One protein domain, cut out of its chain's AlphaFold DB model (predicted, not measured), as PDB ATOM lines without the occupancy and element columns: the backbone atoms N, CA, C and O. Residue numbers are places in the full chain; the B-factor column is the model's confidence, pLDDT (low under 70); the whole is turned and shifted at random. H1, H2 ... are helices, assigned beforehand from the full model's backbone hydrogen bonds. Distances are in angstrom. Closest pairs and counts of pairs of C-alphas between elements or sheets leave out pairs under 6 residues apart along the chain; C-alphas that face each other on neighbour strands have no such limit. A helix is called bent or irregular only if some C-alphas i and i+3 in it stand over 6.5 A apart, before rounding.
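Overview. This is residues 97 to 161 of the 267 residues of an uncharacterized protein of Ferrovum sp. JA12 (UniProt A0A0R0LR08). Five short helices form a compact cluster: H2 and H3 cross at one end, the H4-H5 hairpin makes the other, and H1 meets H3 and H5. The 65 printed residues hold H1 to H5 in order, class all helix; radius of gyration of the C-alphas 10.5 A, spans 28 by 21 by 19 A.

Arrangement. Start at H1, residues 97 to 109; with residues 98 to 102 alone it touches H5, residues 153 to 159, closest C-alphas Val 98 and Leu 159, 5.7 A. H2, residues 115 to 123, touches H3, residues 127 to 134, closest C-alphas Phe 116 and Ala 127, 4.8 A. H4, residues 142 to 151, and H5 form a hairpin, closest C-alphas Cys 149 and Ser 156, 4.4 A. Every O i to N i+4 pair is within hydrogen-bond range in H1 to H4; H5 has 1 of 3, and 3 of 4 O i to N i+3.

Along the chain. Find C-alpha 97 at (49.228, -40.867, -17.155); H1 runs 18.4 A, H4 13.9 A. H5 is only just irregular, with C-alphas 154 and 157 6.54 A apart, and it ends at C-alpha 159 at (47.024, -48.771, -20.186).

Size, cuts and confidence. The printed part has no cut; residue 97 and residues 153 to 161 are under pLDDT 70.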
ATOM      1  N   ASN A  97      48.213 -39.816 -17.109       59.91
ATOM      2  CA  ASN A  97      49.228 -40.867 -17.155       59.91
ATOM      3  C   ASN A  97      48.988 -41.872 -18.296       59.91
ATOM      4  O   ASN A  97      49.953 -42.292 -18.938       59.91
ATOM      5  N   VAL A  98      47.729 -42.180 -18.629       70.75
ATOM      6  CA  VAL A  98      47.372 -43.070 -19.748       70.75
ATOM      7  C   VAL A  98      47.874 -42.489 -21.067       70.75
ATOM      8  O   VAL A  98      48.478 -43.194 -21.874       70.75
ATOM      9  N   SER A  99      47.729 -41.177 -21.257       76.44
ATOM     10  CA  SER A  99      48.226 -40.482 -22.443       76.44
ATOM     11  C   SER A  99      49.746 -40.559 -22.593       76.44
ATOM     12  O   SER A  99      50.257 -40.675 -23.706       76.44
ATOM     13  N   VAL A 100      50.498 -40.480 -21.492       71.06
ATOM     14  CA  VAL A 100      51.965 -40.595 -21.518       71.06
ATOM     15  C   VAL A 100      52.388 -42.016 -21.884       71.06
ATOM     16  O   VAL A 100      53.216 -42.191 -22.781       71.06
ATOM     17  N   ILE A 101      51.783 -43.019 -21.245       71.06
ATOM     18  CA  ILE A 101      52.073 -44.437 -21.493       71.06
ATOM     19  C   ILE A 101      51.742 -44.790 -22.942       71.06
ATOM     20  O   ILE A 101      52.592 -45.308 -23.667       71.06
ATOM     21  N   LEU A 102      50.543 -44.433 -23.406       82.44
ATOM     22  CA  LEU A 102      50.100 -44.718 -24.765       82.44
ATOM     23  C   LEU A 102      50.986 -44.033 -25.815       82.44
ATOM     24  O   LEU A 102      51.337 -44.657 -26.816       82.44
ATOM     25  N   ARG A 103      51.443 -42.794 -25.574       83.12
ATOM     26  CA  ARG A 103      52.443 -42.140 -26.440       83.12
ATOM     27  C   ARG A 103      53.747 -42.941 -26.505       83.12
ATOM     28  O   ARG A 103      54.257 -43.156 -27.604       83.12
ATOM     29  N   GLY A 104      54.257 -43.423 -25.372       76.44
ATOM     30  CA  GLY A 104      55.448 -44.280 -25.326       76.44
ATOM     31  C   GLY A 104      55.270 -45.586 -26.108       76.44
ATOM     32  O   GLY A 104      56.120 -45.951 -26.922       76.44
ATOM     33  N   LEU A 105      54.124 -46.248 -25.945       81.19
ATOM     34  CA  LEU A 105      53.801 -47.483 -26.663       81.19
ATOM     35  C   LEU A 105      53.712 -47.269 -28.183       81.19
ATOM     36  O   LEU A 105      54.209 -48.104 -28.949       81.19
ATOM     37  N   ILE A 106      53.162 -46.129 -28.624       85.25
ATOM     38  CA  ILE A 106      53.139 -45.724 -30.038       85.25
ATOM     39  C   ILE A 106      54.550 -45.537 -30.582       85.25
ATOM     40  O   ILE A 106      54.855 -46.086 -31.640       85.25
ATOM     41  N   VAL A 107      55.415 -44.802 -29.874       83.00
ATOM     42  CA  VAL A 107      56.815 -44.591 -30.290       83.00
ATOM     43  C   VAL A 107      57.534 -45.925 -30.479       83.00
ATOM     44  O   VAL A 107      58.241 -46.111 -31.469       83.00
ATOM     45  N   ASN A 108      57.326 -46.856 -29.550       75.12
ATOM     46  CA  ASN A 108      58.014 -48.140 -29.548       75.12
ATOM     47  C   ASN A 108      57.497 -49.094 -30.629       75.12
ATOM     48  O   ASN A 108      58.281 -49.857 -31.194       75.12
ATOM     49  N   THR A 109      56.200 -49.041 -30.937       78.94
ATOM     50  CA  THR A 109      55.562 -49.966 -31.884       78.94
ATOM     51  C   THR A 109      55.603 -49.446 -33.323       78.94
ATOM     52  O   THR A 109      55.889 -50.210 -34.238       78.94
ATOM     53  N   PHE A 110      55.383 -48.146 -33.536       81.88
ATOM     54  CA  PHE A 110      55.291 -47.535 -34.863       81.88
ATOM     55  C   PHE A 110      56.445 -46.552 -35.095       81.88
ATOM     56  O   PHE A 110      56.305 -45.329 -34.996       81.88
ATOM     57  N   LYS A 111      57.625 -47.094 -35.418       77.50
ATOM     58  CA  LYS A 111      58.874 -46.317 -35.524       77.50
ATOM     59  C   LYS A 111      58.972 -45.468 -36.804       77.50
ATOM     60  O   LYS A 111      59.676 -44.458 -36.822       77.50
ATOM     61  N   ASN A 112      58.220 -45.804 -37.850       80.56
ATOM     62  CA  ASN A 112      58.385 -45.239 -39.195       80.56
ATOM     63  C   ASN A 112      57.766 -43.837 -39.379       80.56
ATOM     64  O   ASN A 112      56.894 -43.408 -38.618       80.56
ATOM     65  N   ARG A 113      58.193 -43.123 -40.441       75.12
ATOM     66  CA  ARG A 113      57.634 -41.812 -40.856       75.12
ATOM     67  C   ARG A 113      56.132 -41.877 -41.191       75.12
ATOM     68  O   ARG A 113      55.445 -40.877 -41.034       75.12
ATOM     69  N   GLY A 114      55.625 -43.050 -41.584       86.00
ATOM     70  CA  GLY A 114      54.212 -43.313 -41.894       86.00
ATOM     71  C   GLY A 114      53.339 -43.752 -40.710       86.00
ATOM     72  O   GLY A 114      52.212 -44.182 -40.930       86.00
ATOM     73  N   ARG A 115      53.830 -43.657 -39.464       87.62
ATOM     74  CA  ARG A 115      53.157 -44.207 -38.269       87.62
ATOM     75  C   ARG A 115      51.686 -43.820 -38.115       87.62
ATOM     76  O   ARG A 115      50.899 -44.638 -37.670       87.62
ATOM     77  N   PHE A 116      51.309 -42.588 -38.463       92.81
ATOM     78  CA  PHE A 116      49.933 -42.119 -38.271       92.81
ATOM     79  C   PHE A 116      48.977 -42.686 -39.317       92.81
ATOM     80  O   PHE A 116      47.863 -43.044 -38.962       92.81
ATOM     81  N   SER A 117      49.425 -42.831 -40.566       90.50
ATOM     82  CA  SER A 117      48.651 -43.515 -41.608       90.50
ATOM     83  C   SER A 117      48.500 -45.004 -41.294       90.50
ATOM     84  O   SER A 117      47.443 -45.582 -41.507       90.50
ATOM     85  N   GLU A 118      49.543 -45.623 -40.734       89.75
ATOM     86  CA  GLU A 118      49.487 -47.022 -40.306       89.75
ATOM     87  C   GLU A 118      48.550 -47.227 -39.104       89.75
ATOM     88  O   GLU A 118      47.780 -48.186 -39.077       89.75
ATOM     89  N   LEU A 119      48.584 -46.314 -38.126       90.25
ATOM     90  CA  LEU A 119      47.654 -46.305 -36.996       90.25
ATOM     91  C   LEU A 119      46.209 -46.124 -37.459       90.25
ATOM     92  O   LEU A 119      45.344 -46.858 -37.005       90.25
ATOM     93  N   GLU A 120      45.958 -45.202 -38.388       93.94
ATOM     94  CA  GLU A 120      44.630 -44.967 -38.958       93.94
ATOM     95  C   GLU A 120      44.086 -46.201 -39.676       93.94
ATOM     96  O   GLU A 120      42.960 -46.615 -39.408       93.94
ATOM     97  N   MET A 121      44.906 -46.852 -40.506       91.06
ATOM     98  CA  MET A 121      44.531 -48.111 -41.154       91.06
ATOM     99  C   MET A 121      44.167 -49.217 -40.157       91.06
ATOM    100  O   MET A 121      43.274 -50.013 -40.432       91.06
ATOM    101  N   LYS A 122      44.882 -49.306 -39.029       88.19
ATOM    102  CA  LYS A 122      44.700 -50.382 -38.044       88.19
ATOM    103  C   LYS A 122      43.583 -50.102 -37.044       88.19
ATOM    104  O   LYS A 122      42.941 -51.045 -36.595       88.19
ATOM    105  N   SER A 123      43.384 -48.844 -36.662       88.50
ATOM    106  CA  SER A 123      42.462 -48.464 -35.590       88.50
ATOM    107  C   SER A 123      41.158 -47.847 -36.082       88.50
ATOM    108  O   SER A 123      40.245 -47.685 -35.280       88.50
ATOM    109  N   GLY A 124      41.088 -47.410 -37.343       88.94
ATOM    110  CA  GLY A 124      39.974 -46.607 -37.861       88.94
ATOM    111  C   GLY A 124      39.881 -45.194 -37.264       88.94
ATOM    112  O   GLY A 124      38.950 -44.457 -37.575       88.94
ATOM    113  N   ILE A 125      40.841 -44.788 -36.422       92.50
ATOM    114  CA  ILE A 125      40.902 -43.450 -35.813       92.50
ATOM    115  C   ILE A 125      41.774 -42.581 -36.708       92.50
ATOM    116  O   ILE A 125      42.882 -42.981 -37.063       92.50
ATOM    117  N   SER A 126      41.299 -41.382 -37.043       94.56
ATOM    118  CA  SER A 126      41.960 -40.568 -38.062       94.56
ATOM    119  C   SER A 126      43.432 -40.282 -37.747       94.56
ATOM    120  O   SER A 126      43.809 -40.014 -36.598       94.56
ATOM    121  N   ALA A 127      44.274 -40.254 -38.784       92.62
ATOM    122  CA  ALA A 127      45.695 -39.938 -38.633       92.62
ATOM    123  C   ALA A 127      45.893 -38.551 -38.003       92.62
ATOM    124  O   ALA A 127      46.840 -38.329 -37.247       92.62
ATOM    125  N   TYR A 128      44.973 -37.619 -38.273       93.31
ATOM    126  CA  TYR A 128      44.942 -36.302 -37.646       93.31
ATOM    127  C   TYR A 128      44.732 -36.382 -36.126       93.31
ATOM    128  O   TYR A 128      45.463 -35.736 -35.373       93.31
ATOM    129  N   SER A 129      43.793 -37.215 -35.665       89.25
ATOM    130  CA  SER A 129      43.551 -37.431 -34.237       89.25
ATOM    131  C   SER A 129      44.771 -38.074 -33.565       89.25
ATOM    132  O   SER A 129      45.299 -37.547 -32.582       89.25
ATOM    133  N   TRP A 130      45.343 -39.126 -34.155       92.62
ATOM    134  CA  TRP A 130      46.583 -39.717 -33.637       92.62
ATOM    135  C   TRP A 130      47.750 -38.728 -33.597       92.62
ATOM    136  O   TRP A 130      48.523 -38.725 -32.639       92.62
ATOM    137  N   LYS A 131      47.862 -37.846 -34.594       92.12
ATOM    138  CA  LYS A 131      48.888 -36.798 -34.644       92.12
ATOM    139  C   LYS A 131      48.704 -35.770 -33.528       92.12
ATOM    140  O   LYS A 131      49.673 -35.422 -32.855       92.12
ATOM    141  N   ASN A 132      47.477 -35.302 -33.302       89.19
ATOM    142  CA  ASN A 132      47.172 -34.376 -32.213       89.19
ATOM    143  C   ASN A 132      47.437 -35.011 -30.847       89.19
ATOM    144  O   ASN A 132      48.009 -34.360 -29.973       89.19
ATOM    145  N   PHE A 133      47.087 -36.286 -30.678       90.25
ATOM    146  CA  PHE A 133      47.383 -37.023 -29.456       90.25
ATOM    147  C   PHE A 133      48.896 -37.169 -29.254       90.25
ATOM    148  O   PHE A 133      49.429 -36.824 -28.201       90.25
ATOM    149  N   TYR A 134      49.622 -37.610 -30.281       88.19
ATOM    150  CA  TYR A 134      51.061 -37.845 -30.212       88.19
ATOM    151  C   TYR A 134      51.856 -36.578 -29.868       88.19
ATOM    152  O   TYR A 134      52.754 -36.624 -29.031       88.19
ATOM    153  N   TYR A 135      51.494 -35.434 -30.455       86.00
ATOM    154  CA  TYR A 135      52.129 -34.140 -30.172       86.00
ATOM    155  C   TYR A 135      51.536 -33.406 -28.959       86.00
ATOM    156  O   TYR A 135      51.709 -32.195 -28.841       86.00
ATOM    157  N   ALA A 136      50.840 -34.124 -28.069       78.38
ATOM    158  CA  ALA A 136      50.280 -33.598 -26.823       78.38
ATOM    159  C   ALA A 136      49.335 -32.392 -26.998       78.38
ATOM    160  O   ALA A 136      49.182 -31.580 -26.090       78.38
ATOM    161  N   LYS A 137      48.671 -32.290 -28.158       80.12
ATOM    162  CA  LYS A 137      47.592 -31.320 -28.408       80.12
ATOM    163  C   LYS A 137      46.237 -31.809 -27.893       80.12
ATOM    164  O   LYS A 137      45.324 -31.005 -27.760       80.12
ATOM    165  N   GLN A 138      46.116 -33.109 -27.621       82.25
ATOM    166  CA  GLN A 138      44.980 -33.715 -26.930       82.25
ATOM    167  C   GLN A 138      45.432 -34.855 -26.004       82.25
ATOM    168  O   GLN A 138      46.525 -35.418 -26.166       82.25
ATOM    169  N   GLU A 139      44.582 -35.178 -25.033       79.50
ATOM    170  CA  GLU A 139      44.710 -36.368 -24.187       79.50
ATOM    171  C   GLU A 139      44.215 -37.622 -24.926       79.50
ATOM    172  O   GLU A 139      43.618 -37.528 -26.001       79.50
ATOM    173  N   ALA A 140      44.512 -38.803 -24.381       81.12
ATOM    174  CA  ALA A 140      44.041 -40.066 -24.931       81.12
ATOM    175  C   ALA A 140      42.514 -40.135 -24.838       81.12
ATOM    176  O   ALA A 140      41.936 -39.867 -23.785       81.12
ATOM    177  N   THR A 141      41.862 -40.520 -25.930       83.31
ATOM    178  CA  THR A 141      40.428 -40.821 -25.919       83.31
ATOM    179  C   THR A 141      40.197 -42.279 -25.524       83.31
ATOM    180  O   THR A 141      41.086 -43.121 -25.678       83.31
ATOM    181  N   GLN A 142      38.988 -42.604 -25.057       75.19
ATOM    182  CA  GLN A 142      38.603 -43.995 -24.775       75.19
ATOM    183  C   GLN A 142      38.775 -44.888 -26.008       75.19
ATOM    184  O   GLN A 142      39.271 -46.002 -25.882       75.19
ATOM    185  N   GLU A 143      38.467 -44.379 -27.203       79.62
ATOM    186  CA  GLU A 143      38.668 -45.099 -28.465       79.62
ATOM    187  C   GLU A 143      40.144 -45.447 -28.710       79.62
ATOM    188  O   GLU A 143      40.460 -46.571 -29.090       79.62
ATOM    189  N   MET A 144      41.067 -44.516 -28.444       86.06
ATOM    190  CA  MET A 144      42.508 -44.750 -28.606       86.06
ATOM    191  C   MET A 144      43.037 -45.799 -27.625       86.06
ATOM    192  O   MET A 144      43.858 -46.641 -27.997       86.06
ATOM    193  N   VAL A 145      42.566 -45.754 -26.377       82.00
ATOM    194  CA  VAL A 145      42.936 -46.720 -25.333       82.00
ATOM    195  C   VAL A 145      42.341 -48.092 -25.641       82.00
ATOM    196  O   VAL A 145      43.064 -49.087 -25.613       82.00
ATOM    197  N   GLY A 146      41.056 -48.144 -25.994       73.19
ATOM    198  CA  GLY A 146      40.342 -49.364 -26.358       73.19
ATOM    199  C   GLY A 146      40.967 -50.050 -27.569       73.19
ATOM    200  O   GLY A 146      41.260 -51.245 -27.510       73.19
ATOM    201  N   PHE A 147      41.290 -49.283 -28.619       86.69
ATOM    202  CA  PHE A 147      42.057 -49.789 -29.755       86.69
ATOM    203  C   PHE A 147      43.355 -50.440 -29.286       86.69
ATOM    204  O   PHE A 147      43.613 -51.594 -29.621       86.69
ATOM    205  N   TRP A 148      44.163 -49.744 -28.488       84.44
ATOM    206  CA  TRP A 148      45.464 -50.276 -28.096       84.44
ATOM    207  C   TRP A 148      45.356 -51.547 -27.254       84.44
ATOM    208  O   TRP A 148      46.131 -52.481 -27.453       84.44
ATOM    209  N   CYS A 149      44.373 -51.608 -26.355       74.69
ATOM    210  CA  CYS A 149      44.110 -52.794 -25.544       74.69
ATOM    211  C   CYS A 149      43.676 -53.989 -26.400       74.69
ATOM    212  O   CYS A 149      44.065 -55.112 -26.101       74.69
ATOM    213  N   SER A 150      42.932 -53.754 -27.486       70.31
ATOM    214  CA  SER A 150      42.580 -54.804 -28.452       70.31
ATOM    215  C   SER A 150      43.749 -55.201 -29.365       70.31
ATOM    216  O   SER A 150      43.908 -56.370 -29.701       70.31
ATOM    217  N   PHE A 151      44.593 -54.238 -29.744       75.88
ATOM    218  CA  PHE A 151      45.692 -54.425 -30.691       75.88
ATOM    219  C   PHE A 151      46.916 -55.097 -30.056       75.88
ATOM    220  O   PHE A 151      47.599 -55.880 -30.713       75.88
ATOM    221  N   LYS A 152      47.189 -54.795 -28.783       75.75
ATOM    222  CA  LYS A 152      48.227 -55.426 -27.959       75.75
ATOM    223  C   LYS A 152      47.680 -55.740 -26.564       75.75
ATOM    224  O   LYS A 152      47.912 -54.961 -25.628       75.75
ATOM    225  N   PRO A 153      46.968 -56.869 -26.402       65.81
ATOM    226  CA  PRO A 153      46.383 -57.276 -25.126       65.81
ATOM    227  C   PRO A 153      47.402 -57.367 -23.989       65.81
ATOM    228  O   PRO A 153      47.085 -57.034 -22.853       65.81
ATOM    229  N   GLU A 154      48.653 -57.716 -24.272       56.38
ATOM    230  CA  GLU A 154      49.744 -57.737 -23.294       56.38
ATOM    231  C   GLU A 154      50.082 -56.344 -22.731       56.38
ATOM    232  O   GLU A 154      50.552 -56.216 -21.602       56.38
ATOM    233  N   SER A 155      49.809 -55.284 -23.498       57.16
ATOM    234  CA  SER A 155      49.988 -53.887 -23.082       57.16
ATOM    235  C   SER A 155      48.736 -53.300 -22.420       57.16
ATOM    236  O   SER A 155      48.813 -52.218 -21.837       57.16
ATOM    237  N   SER A 156      47.594 -53.999 -22.471       56.66
ATOM    238  CA  SER A 156      46.341 -53.562 -21.834       56.66
ATOM    239  C   SER A 156      46.511 -53.375 -20.327       56.66
ATOM    240  O   SER A 156      46.069 -52.374 -19.777       56.66
ATOM    241  N   ALA A 157      47.279 -54.256 -19.679       54.03
ATOM    242  CA  ALA A 157      47.605 -54.151 -18.265       54.03
ATOM    243  C   ALA A 157      48.458 -52.915 -17.932       54.03
ATOM    244  O   ALA A 157      48.561 -52.569 -16.770       54.03
ATOM    245  N   LEU A 158      49.086 -52.238 -18.896       59.09
ATOM    246  CA  LEU A 158      49.796 -50.973 -18.654       59.09
ATOM    247  C   LEU A 158      48.902 -49.751 -18.894       59.09
ATOM    248  O   LEU A 158      49.116 -48.713 -18.278       59.09
ATOM    249  N   LEU A 159      47.909 -49.868 -19.780       62.69
ATOM    250  CA  LEU A 159      47.024 -48.771 -20.186       62.69
ATOM    251  C   LEU A 159      45.736 -48.676 -19.372       62.69
ATOM    252  O   LEU A 159      45.281 -47.575 -19.086       62.69
ATOM    253  N   LEU A 160      45.166 -49.823 -19.005       58.47
ATOM    254  CA  LEU A 160      43.956 -49.936 -18.186       58.47
ATOM    255  C   LEU A 160      44.265 -49.864 -16.690       58.47
ATOM    256  O   LEU A 160      43.363 -49.754 -15.867       58.47
ATOM    257  N   ARG A 161      45.550 -49.877 -16.319       54.50
ATOM    258  CA  ARG A 161      45.988 -49.559 -14.964       54.50
ATOM    259  C   ARG A 161      45.954 -48.047 -14.752       54.50
ATOM    260  O   ARG A 161      47.006 -47.421 -14.674       54.50
TER     261      ARG A 161